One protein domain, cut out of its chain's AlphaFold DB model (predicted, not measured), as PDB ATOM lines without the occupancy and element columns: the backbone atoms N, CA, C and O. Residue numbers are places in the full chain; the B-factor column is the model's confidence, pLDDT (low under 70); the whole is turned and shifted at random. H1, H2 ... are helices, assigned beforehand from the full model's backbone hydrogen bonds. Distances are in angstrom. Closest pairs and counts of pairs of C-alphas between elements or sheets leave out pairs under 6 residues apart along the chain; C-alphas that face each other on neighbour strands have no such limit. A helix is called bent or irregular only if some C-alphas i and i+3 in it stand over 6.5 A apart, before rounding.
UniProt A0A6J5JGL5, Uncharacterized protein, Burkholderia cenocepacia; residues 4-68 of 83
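What this domain is: This is residues 4 to 68 of the 83 residues of an uncharacterized protein of Burkholderia cenocepacia (UniProt A0A6J5JGL5). Look first for one long helix, H1, along the longest axis; three shorter helices pack on it, H3 on residues 8 to 16, H2 on 19 to 23 and H4 on 18 to 22. An unnamed loop, residues 37 to 50, joins H2 to H3. The printed part has 65 residues, is all helix in the order H1, H2, H3, H4, and is compact, with a radius of gyration of the C-alphas of 10.8 A and spans of 32 by 25 by 19 A.

Where its parts are: Find C-alpha 4 at (150.002, 134.395, 72.117); from there H1 runs 29.0 A to residue 23. H2 is residues 28 to 36, 12.4 A. H3 is residues 51 to 60, 13.5 A, and irregular: C-alphas 53 and 56 are 7.6 A apart. H4, residues 65 to 68, 5.8 A, ends at C-alpha 68, (132.065, 127.832, 89.320).

How they stand to each other: H1 is the hub. It touches H3, closest at the C-alphas of Glu 8 and Thr 59, 4.8 A, at a steep tilt of 59 degrees, opposite ways. It touches H2, closest at the C-alphas of Ile 19 and Ala 31, 5.8 A, at a steep tilt of 47 degrees, opposite ways. It touches H4, closest at the C-alphas of Arg 18 and Val 68, 6.7 A. H2 and H3 are apart. Every O i to N i+4 pair is within hydrogen-bond range in H1 and H2, and 4 of 6 in H3; H4 is too short for such a pair.

The domain as a whole: The C-alphas farthest apart, Leu 4 and Gly 26, stand 32.8 A from each other. The printed part has no cut; the link from H2 to H3 is long. Residue 4 alone is under 70 in pLDDT.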
ATOM      1  N   LEU A   4     149.939 135.503  71.163       61.41
ATOM      2  CA  LEU A   4     150.002 134.395  72.117       61.41
ATOM      3  C   LEU A   4     150.001 134.882  73.577       61.41
ATOM      4  O   LEU A   4     149.181 134.411  74.360       61.41
ATOM      5  N   GLY A   5     150.791 135.909  73.913       81.50
ATOM      6  CA  GLY A   5     150.830 136.450  75.280       81.50
ATOM      7  C   GLY A   5     149.525 137.135  75.715       81.50
ATOM      8  O   GLY A   5     149.180 137.142  76.895       81.50
ATOM      9  N   ILE A   6     148.748 137.670  74.765       86.12
ATOM     10  CA  ILE A   6     147.432 138.269  75.053       86.12
ATOM     11  C   ILE A   6     146.423 137.183  75.439       86.12
ATOM     12  O   ILE A   6     145.689 137.341  76.416       86.12
ATOM     13  N   ALA A   7     146.391 136.071  74.699       89.56
ATOM     14  CA  ALA A   7     145.487 134.963  74.991       89.56
ATOM     15  C   ALA A   7     145.771 134.355  76.374       89.56
ATOM     16  O   ALA A   7     144.845 134.122  77.148       89.56
ATOM     17  N   GLU A   8     147.045 134.162  76.713       93.19
ATOM     18  CA  GLU A   8     147.480 133.687  78.032       93.19
ATOM     19  C   GLU A   8     147.085 134.658  79.151       93.19
ATOM     20  O   GLU A   8     146.535 134.232  80.169       93.19
ATOM     21  N   GLY A   9     147.259 135.966  78.937       92.06
ATOM     22  CA  GLY A   9     146.841 136.996  79.890       92.06
ATOM     23  C   GLY A   9     145.327 137.026  80.139       92.06
ATOM     24  O   GLY A   9     144.887 137.211  81.277       92.06
ATOM     25  N   ILE A  10     144.512 136.800  79.102       95.06
ATOM     26  CA  ILE A  10     143.048 136.705  79.232       95.06
ATOM     27  C   ILE A  10     142.654 135.469  80.049       95.06
ATOM     28  O   ILE A  10     141.810 135.577  80.943       95.06
ATOM     29  N   LYS A  11     143.270 134.309  79.779       95.50
ATOM     30  CA  LYS A  11     143.021 133.071  80.538       95.50
ATOM     31  C   LYS A  11     143.400 133.239  82.007       95.50
ATOM     32  O   LYS A  11     142.578 132.937  82.870       95.50
ATOM     33  N   LEU A  12     144.577 133.808  82.280       95.94
ATOM     34  CA  LEU A  12     145.065 134.065  83.633       95.94
ATOM     35  C   LEU A  12     144.095 134.942  84.422       95.94
ATOM     36  O   LEU A  12     143.621 134.532  85.479       95.94
ATOM     37  N   ARG A  13     143.747 136.120  83.889       95.94
ATOM     38  CA  ARG A  13     142.778 137.026  84.525       95.94
ATOM     39  C   ARG A  13     141.444 136.324  84.751       95.94
ATOM     40  O   ARG A  13     140.832 136.467  85.805       95.94
ATOM     41  N   GLY A  14     141.007 135.558  83.754       97.00
ATOM     42  CA  GLY A  14     139.811 134.747  83.845       97.00
ATOM     43  C   GLY A  14     139.861 133.834  85.063       97.00
ATOM     44  O   GLY A  14     139.000 133.954  85.928       97.00
ATOM     45  N   ASN A  15     140.866 132.971  85.142       97.56
ATOM     46  CA  ASN A  15     141.004 131.975  86.195       97.56
ATOM     47  C   ASN A  15     141.207 132.587  87.587       97.56
ATOM     48  O   ASN A  15     140.574 132.115  88.525       97.56
ATOM     49  N   VAL A  16     141.988 133.666  87.718       96.75
ATOM     50  CA  VAL A  16     142.135 134.394  88.993       96.75
ATOM     51  C   VAL A  16     140.772 134.858  89.506       96.75
ATOM     52  O   VAL A  16     140.436 134.576  90.649       96.75
ATOM     53  N   ASN A  17     139.930 135.442  88.646       97.00
ATOM     54  CA  ASN A  17     138.584 135.853  89.053       97.00
ATOM     55  C   ASN A  17     137.714 134.670  89.521       97.00
ATOM     56  O   ASN A  17     136.902 134.848  90.420       97.00
ATOM     57  N   ARG A  18     137.862 133.472  88.929       96.00
ATOM     58  CA  ARG A  18     137.119 132.275  89.385       96.00
ATOM     59  C   ARG A  18     137.616 131.818  90.751       96.00
ATOM     60  O   ARG A  18     136.792 131.474  91.584       96.00
ATOM     61  N   ILE A  19     138.933 131.811  90.976       96.38
ATOM     62  CA  ILE A  19     139.512 131.476  92.286       96.38
ATOM     63  C   ILE A  19     138.948 132.428  93.338       96.38
ATOM     64  O   ILE A  19     138.419 131.963  94.337       96.38
ATOM     65  N   THR A  20     138.971 133.738  93.083       95.38
ATOM     66  CA  THR A  20     138.391 134.730  93.997       95.38
ATOM     67  C   THR A  20     136.902 134.477  94.253       95.38
ATOM     68  O   THR A  20     136.510 134.385  95.407       95.38
ATOM     69  N   GLU A  21     136.091 134.270  93.207       95.06
ATOM     70  CA  GLU A  21     134.649 133.975  93.338       95.06
ATOM     71  C   GLU A  21     134.380 132.728  94.200       95.06
ATOM     72  O   GLU A  21     133.405 132.680  94.951       95.06
ATOM     73  N   ILE A  22     135.248 131.717  94.114       95.50
ATOM     74  CA  ILE A  22     135.159 130.513  94.942       95.50
ATOM     75  C   ILE A  22     135.544 130.813  96.392       95.50
ATOM     76  O   ILE A  22     134.827 130.407  97.302       95.50
ATOM     77  N   LEU A  23     136.641 131.539  96.620       94.31
ATOM     78  CA  LEU A  23     137.129 131.871  97.964       94.31
ATOM     79  C   LEU A  23     136.213 132.843  98.720       94.31
ATOM     80  O   LEU A  23     136.188 132.825  99.943       94.31
ATOM     81  N   GLU A  24     135.420 133.651  98.015       94.06
ATOM     82  CA  GLU A  24     134.376 134.488  98.623       94.06
ATOM     83  C   GLU A  24     133.224 133.672  99.234       94.06
ATOM     84  O   GLU A  24     132.459 134.195 100.042       94.06
ATOM     85  N   ARG A  25     133.057 132.408  98.828       91.31
ATOM     86  CA  ARG A  25     131.887 131.574  99.165       91.31
ATOM     87  C   ARG A  25     132.237 130.236  99.804       91.31
ATOM     88  O   ARG A  25     131.353 129.563 100.324       91.31
ATOM     89  N   GLY A  26     133.496 129.833  99.729       93.00
ATOM     90  CA  GLY A  26     133.971 128.529 100.151       93.00
ATOM     91  C   GLY A  26     135.435 128.582 100.551       93.00
ATOM     92  O   GLY A  26     135.925 129.564 101.101       93.00
ATOM     93  N   THR A  27     136.139 127.491 100.297       95.00
ATOM     94  CA  THR A  27     137.494 127.259 100.791       95.00
ATOM     95  C   THR A  27     138.507 127.132  99.657       95.00
ATOM     96  O   THR A  27     138.170 126.963  98.484       95.00
ATOM     97  N   VAL A  28     139.796 127.122 100.004       96.81
ATOM     98  CA  VAL A  28     140.852 126.761  99.046       96.81
ATOM     99  C   VAL A  28     140.660 125.355  98.478       96.81
ATOM    100  O   VAL A  28     140.945 125.134  97.302       96.81
ATOM    101  N   GLN A  29     140.131 124.413  99.264       95.94
ATOM    102  CA  GLN A  29     139.843 123.068  98.762       95.94
ATOM    103  C   GLN A  29     138.708 123.078  97.736       95.94
ATOM    104  O   GLN A  29     138.775 122.335  96.759       95.94
ATOM    105  N   ASP A  30     137.736 123.983  97.878       96.06
ATOM    106  CA  ASP A  30     136.706 124.190  96.859       96.06
ATOM    107  C   ASP A  30     137.294 124.718  95.553       96.06
ATOM    108  O   ASP A  30     136.901 124.279  94.472       96.06
ATOM    109  N   ALA A  31     138.287 125.610  95.628       96.44
ATOM    110  CA  ALA A  31     138.978 126.099  94.438       96.44
ATOM    111  C   ALA A  31     139.719 124.964  93.724       96.44
ATOM    112  O   ALA A  31     139.575 124.804  92.510       96.44
ATOM    113  N   VAL A  32     140.447 124.134  94.476       96.94
ATOM    114  CA  VAL A  32     141.148 122.958  93.941       96.94
ATOM    115  C   VAL A  32     140.162 121.975  93.302       96.94
ATOM    116  O   VAL A  32     140.341 121.590  92.145       96.94
ATOM    117  N   ALA A  33     139.089 121.613  94.008       96.38
ATOM    118  CA  ALA A  33     138.089 120.667  93.523       96.38
ATOM    119  C   ALA A  33     137.330 121.193  92.292       96.38
ATOM    120  O   ALA A  33     137.140 120.465  91.315       96.38
ATOM    121  N   CYS A  34     136.937 122.469  92.289       95.94
ATOM    122  CA  CYS A  34     136.250 123.096  91.162       95.94
ATOM    123  C   CYS A  34     137.125 123.119  89.901       95.94
ATOM    124  O   CYS A  34     136.645 122.808  88.808       95.94
ATOM    125  N   PHE A  35     138.407 123.468  90.031       96.56
ATOM    126  CA  PHE A  35     139.339 123.516  88.901       96.56
ATOM    127  C   PHE A  35     139.680 122.119  88.367       96.56
ATOM    128  O   PHE A  35     139.767 121.937  87.146       96.56
ATOM    129  N   ALA A  36     139.752 121.110  89.242       95.88
ATOM    130  CA  ALA A  36     139.971 119.721  88.847       95.88
ATOM    131  C   ALA A  36     138.869 119.188  87.908       95.88
ATOM    132  O   ALA A  36     139.167 118.410  87.001       95.88
ATOM    133  N   ARG A  37     137.621 119.682  88.015       94.00
ATOM    134  CA  ARG A  37     136.523 119.347  87.074       94.00
ATOM    135  C   ARG A  37     136.808 119.764  85.625       94.00
ATOM    136  O   ARG A  37     136.155 119.268  84.713       94.00
ATOM    137  N   CYS A  38     137.759 120.675  85.411       93.69
ATOM    138  CA  CYS A  38     138.214 121.123  84.092       93.69
ATOM    139  C   CYS A  38     139.594 120.571  83.705       93.69
ATOM    140  O   CYS A  38     140.185 121.058  82.743       93.69
ATOM    141  N   GLY A  39     140.130 119.604  84.457       93.94
ATOM    142  CA  GLY A  39     141.481 119.082  84.237       93.94
ATOM    143  C   GLY A  39     142.590 120.080  84.585       93.94
ATOM    144  O   GLY A  39     143.689 119.973  84.045       93.94
ATOM    145  N   VAL A  40     142.301 121.063  85.448       95.69
ATOM    146  CA  VAL A  40     143.287 122.030  85.941       95.69
ATOM    147  C   VAL A  40     143.675 121.659  87.367       95.69
ATOM    148  O   VAL A  40     142.831 121.657  88.263       95.69
ATOM    149  N   THR A  41     144.952 121.363  87.587       95.69
ATOM    150  CA  THR A  41     145.464 120.973  88.906       95.69
ATOM    151  C   THR A  41     145.997 122.196  89.637       95.69
ATOM    152  O   THR A  41     147.101 122.658  89.352       95.69
ATOM    153  N   LEU A  42     145.223 122.716  90.591       95.81
ATOM    154  CA  LEU A  42     145.695 123.788  91.463       95.81
ATOM    155  C   LEU A  42     146.479 123.235  92.652       95.81
ATOM    156  O   LEU A  42     146.032 122.333  93.357       95.81
ATOM    157  N   GLN A  43     147.634 123.834  92.907       96.12
ATOM    158  CA  GLN A  43     148.401 123.662  94.128       96.12
ATOM    159  C   GLN A  43     147.887 124.620  95.203       96.12
ATOM    160  O   GLN A  43     147.828 125.833  94.982       96.12
ATOM    161  N   ALA A  44     147.587 124.068  96.375       94.50
ATOM    162  CA  ALA A  44     147.268 124.802  97.591       94.50
ATOM    163  C   ALA A  44     148.442 124.730  98.575       94.50
ATOM    164  O   ALA A  44     149.128 123.712  98.665       94.50
ATOM    165  N   SER A  45     148.685 125.805  99.323       93.12
ATOM    166  CA  SER A  45     149.740 125.854 100.341       93.12
ATOM    167  C   SER A  45     149.353 126.830 101.441       93.12
ATOM    168  O   SER A  45     149.023 127.971 101.146       93.12
ATOM    169  N   GLY A  46     149.418 126.401 102.704       87.81
ATOM    170  CA  GLY A  46     149.180 127.285 103.853       87.81
ATOM    171  C   GLY A  46     147.799 127.952 103.877       87.81
ATOM    172  O   GLY A  46     147.679 129.054 104.390       87.81
ATOM    173  N   GLY A  47     146.777 127.313 103.299       89.00
ATOM    174  CA  GLY A  47     145.433 127.896 103.207       89.00
ATOM    175  C   GLY A  47     145.267 128.945 102.104       89.00
ATOM    176  O   GLY A  47     144.281 129.670 102.129       89.00
ATOM    177  N   ASP A  48     146.187 129.005 101.137       91.94
ATOM    178  CA  ASP A  48     146.131 129.889  99.966       91.94
ATOM    179  C   ASP A  48     146.363 129.107  98.652       91.94
ATOM    180  O   ASP A  48     146.780 127.940  98.668       91.94
ATOM    181  N   VAL A  49     146.105 129.749  97.507       94.19
ATOM    182  CA  VAL A  49     146.406 129.275  96.146       94.19
ATOM    183  C   VAL A  49     147.553 130.122  95.568       94.19
ATOM    184  O   VAL A  49     147.310 131.162  94.952       94.19
ATOM    185  N   PRO A  50     148.826 129.694  95.702       94.56
ATOM    186  CA  PRO A  50     149.964 130.511  95.292       94.56
ATOM    187  C   PRO A  50     149.973 130.736  93.774       94.56
ATOM    188  O   PRO A  50     150.267 129.820  92.998       94.56
ATOM    189  N   LEU A  51     149.680 131.963  93.330       92.44
ATOM    190  CA  LEU A  51     149.495 132.270  91.905       92.44
ATOM    191  C   LEU A  51     150.738 131.973  91.058       92.44
ATOM    192  O   LEU A  51     150.609 131.473  89.947       92.44
ATOM    193  N   MET A  52     151.941 132.214  91.585       93.50
ATOM    194  CA  MET A  52     153.190 131.935  90.862       93.50
ATOM    195  C   MET A  52     153.450 130.449  90.643       93.50
ATOM    196  O   MET A  52     153.973 130.077  89.599       93.50
ATOM    197  N   ARG A  53     153.033 129.588  91.580       94.88
ATOM    198  CA  ARG A  53     153.156 128.132  91.412       94.88
ATOM    199  C   ARG A  53     152.130 127.584  90.424       94.88
ATOM    200  O   ARG A  53     152.409 126.629  89.713       94.88
ATOM    201  N   ASN A  54     150.964 128.220  90.359       96.62
ATOM    202  CA  ASN A  54     149.859 127.811  89.498       96.62
ATOM    203  C   ASN A  54     149.865 128.487  88.120       96.62
ATOM    204  O   ASN A  54     149.097 128.085  87.249       96.62
ATOM    205  N   LEU A  55     150.724 129.488  87.895       95.38
ATOM    206  CA  LEU A  55     150.755 130.291  86.670       95.38
ATOM    207  C   LEU A  55     150.731 129.450  85.378       95.38
ATOM    208  O   LEU A  55     149.913 129.780  84.519       95.38
ATOM    209  N   PRO A  56     151.515 128.356  85.234       95.19
ATOM    210  CA  PRO A  56     151.485 127.534  84.022       95.19
ATOM    211  C   PRO A  56     150.116 126.900  83.744       95.19
ATOM    212  O   PRO A  56     149.655 126.883  82.607       95.19
ATOM    213  N   GLU A  57     149.428 126.412  84.777       95.12
ATOM    214  CA  GLU A  57     148.090 125.830  84.636       95.12
ATOM    215  C   GLU A  57     147.040 126.916  84.339       95.12
ATOM    216  O   GLU A  57     146.186 126.747  83.461       95.12
ATOM    217  N   LEU A  58     147.154 128.075  84.999       96.12
ATOM    218  CA  LEU A  58     146.232 129.205  84.846       96.12
ATOM    219  C   LEU A  58     146.325 129.897  83.476       96.12
ATOM    220  O   LEU A  58     145.351 130.520  83.051       96.12
ATOM    221  N   THR A  59     147.460 129.816  82.780       95.38
ATOM    222  CA  THR A  59     147.622 130.347  81.413       95.38
ATOM    223  C   THR A  59     147.377 129.291  80.336       95.38
ATOM    224  O   THR A  59     147.047 129.641  79.199       95.38
ATOM    225  N   ARG A  60     147.467 127.995  80.668       93.75
ATOM    226  CA  ARG A  60     147.221 126.895  79.725       93.75
ATOM    227  C   ARG A  60     145.737 126.750  79.394       93.75
ATOM    228  O   ARG A  60     145.360 126.837  78.218       93.75
ATOM    229  N   THR A  61     144.894 126.617  80.416       93.56
ATOM    230  CA  THR A  61     143.473 126.262  80.266       93.56
ATOM    231  C   THR A  61     142.577 127.314  80.908       93.56
ATOM    232  O   THR A  61     142.729 127.632  82.081       93.56
ATOM    233  N   ALA A  62     141.607 127.851  80.163       94.94
ATOM    234  CA  ALA A  62     140.580 128.720  80.740       94.94
ATOM    235  C   ALA A  62     139.445 127.891  81.345       94.94
ATOM    236  O   ALA A  62     138.768 127.156  80.627       94.94
ATOM    237  N   VAL A  63     139.174 128.090  82.635       95.25
ATOM    238  CA  VAL A  63     138.002 127.521  83.303       95.25
ATOM    239  C   VAL A  63     136.752 128.342  82.935       95.25
ATOM    240  O   VAL A  63     136.694 129.562  83.179       95.25
ATOM    241  N   PRO A  64     135.718 127.721  82.334       94.06
ATOM    242  CA  PRO A  64     134.479 128.414  82.008       94.06
ATOM    243  C   PRO A  64     133.784 128.930  83.271       94.06
ATOM    244  O   PRO A  64     133.678 128.215  84.261       94.06
ATOM    245  N   LYS A  65     133.227 130.147  83.223       91.31
ATOM    246  CA  LYS A  65     132.535 130.751  84.379       91.31
ATOM    247  C   LYS A  65     131.395 129.874  84.917       91.31
ATOM    248  O   LYS A  65     131.168 129.834  86.119       91.31
ATOM    249  N   ARG A  66     130.692 129.155  84.032       91.31
ATOM    250  CA  ARG A  66     129.606 128.242  84.426       91.31
ATOM    251  C   ARG A  66     130.065 127.156  85.398       91.31
ATOM    252  O   ARG A  66     129.297 126.801  86.266       91.31
ATOM    253  N   VAL A  67     131.321 126.709  85.321       90.19
ATOM    254  CA  VAL A  67     131.820 125.624  86.178       90.19
ATOM    255  C   VAL A  67     131.821 126.037  87.647       90.19
ATOM    256  O   VAL A  67     131.449 125.231  88.487       90.19
ATOM    257  N   VAL A  68     132.148 127.297  87.950       89.88
ATOM    258  CA  VAL A  68     132.065 127.832  89.320       89.88
ATOM    259  C   VAL A  68     130.618 127.886  89.804       89.88
ATOM    260  O   VAL A  68     130.323 127.476  90.924       89.88
TER     261      VAL A  68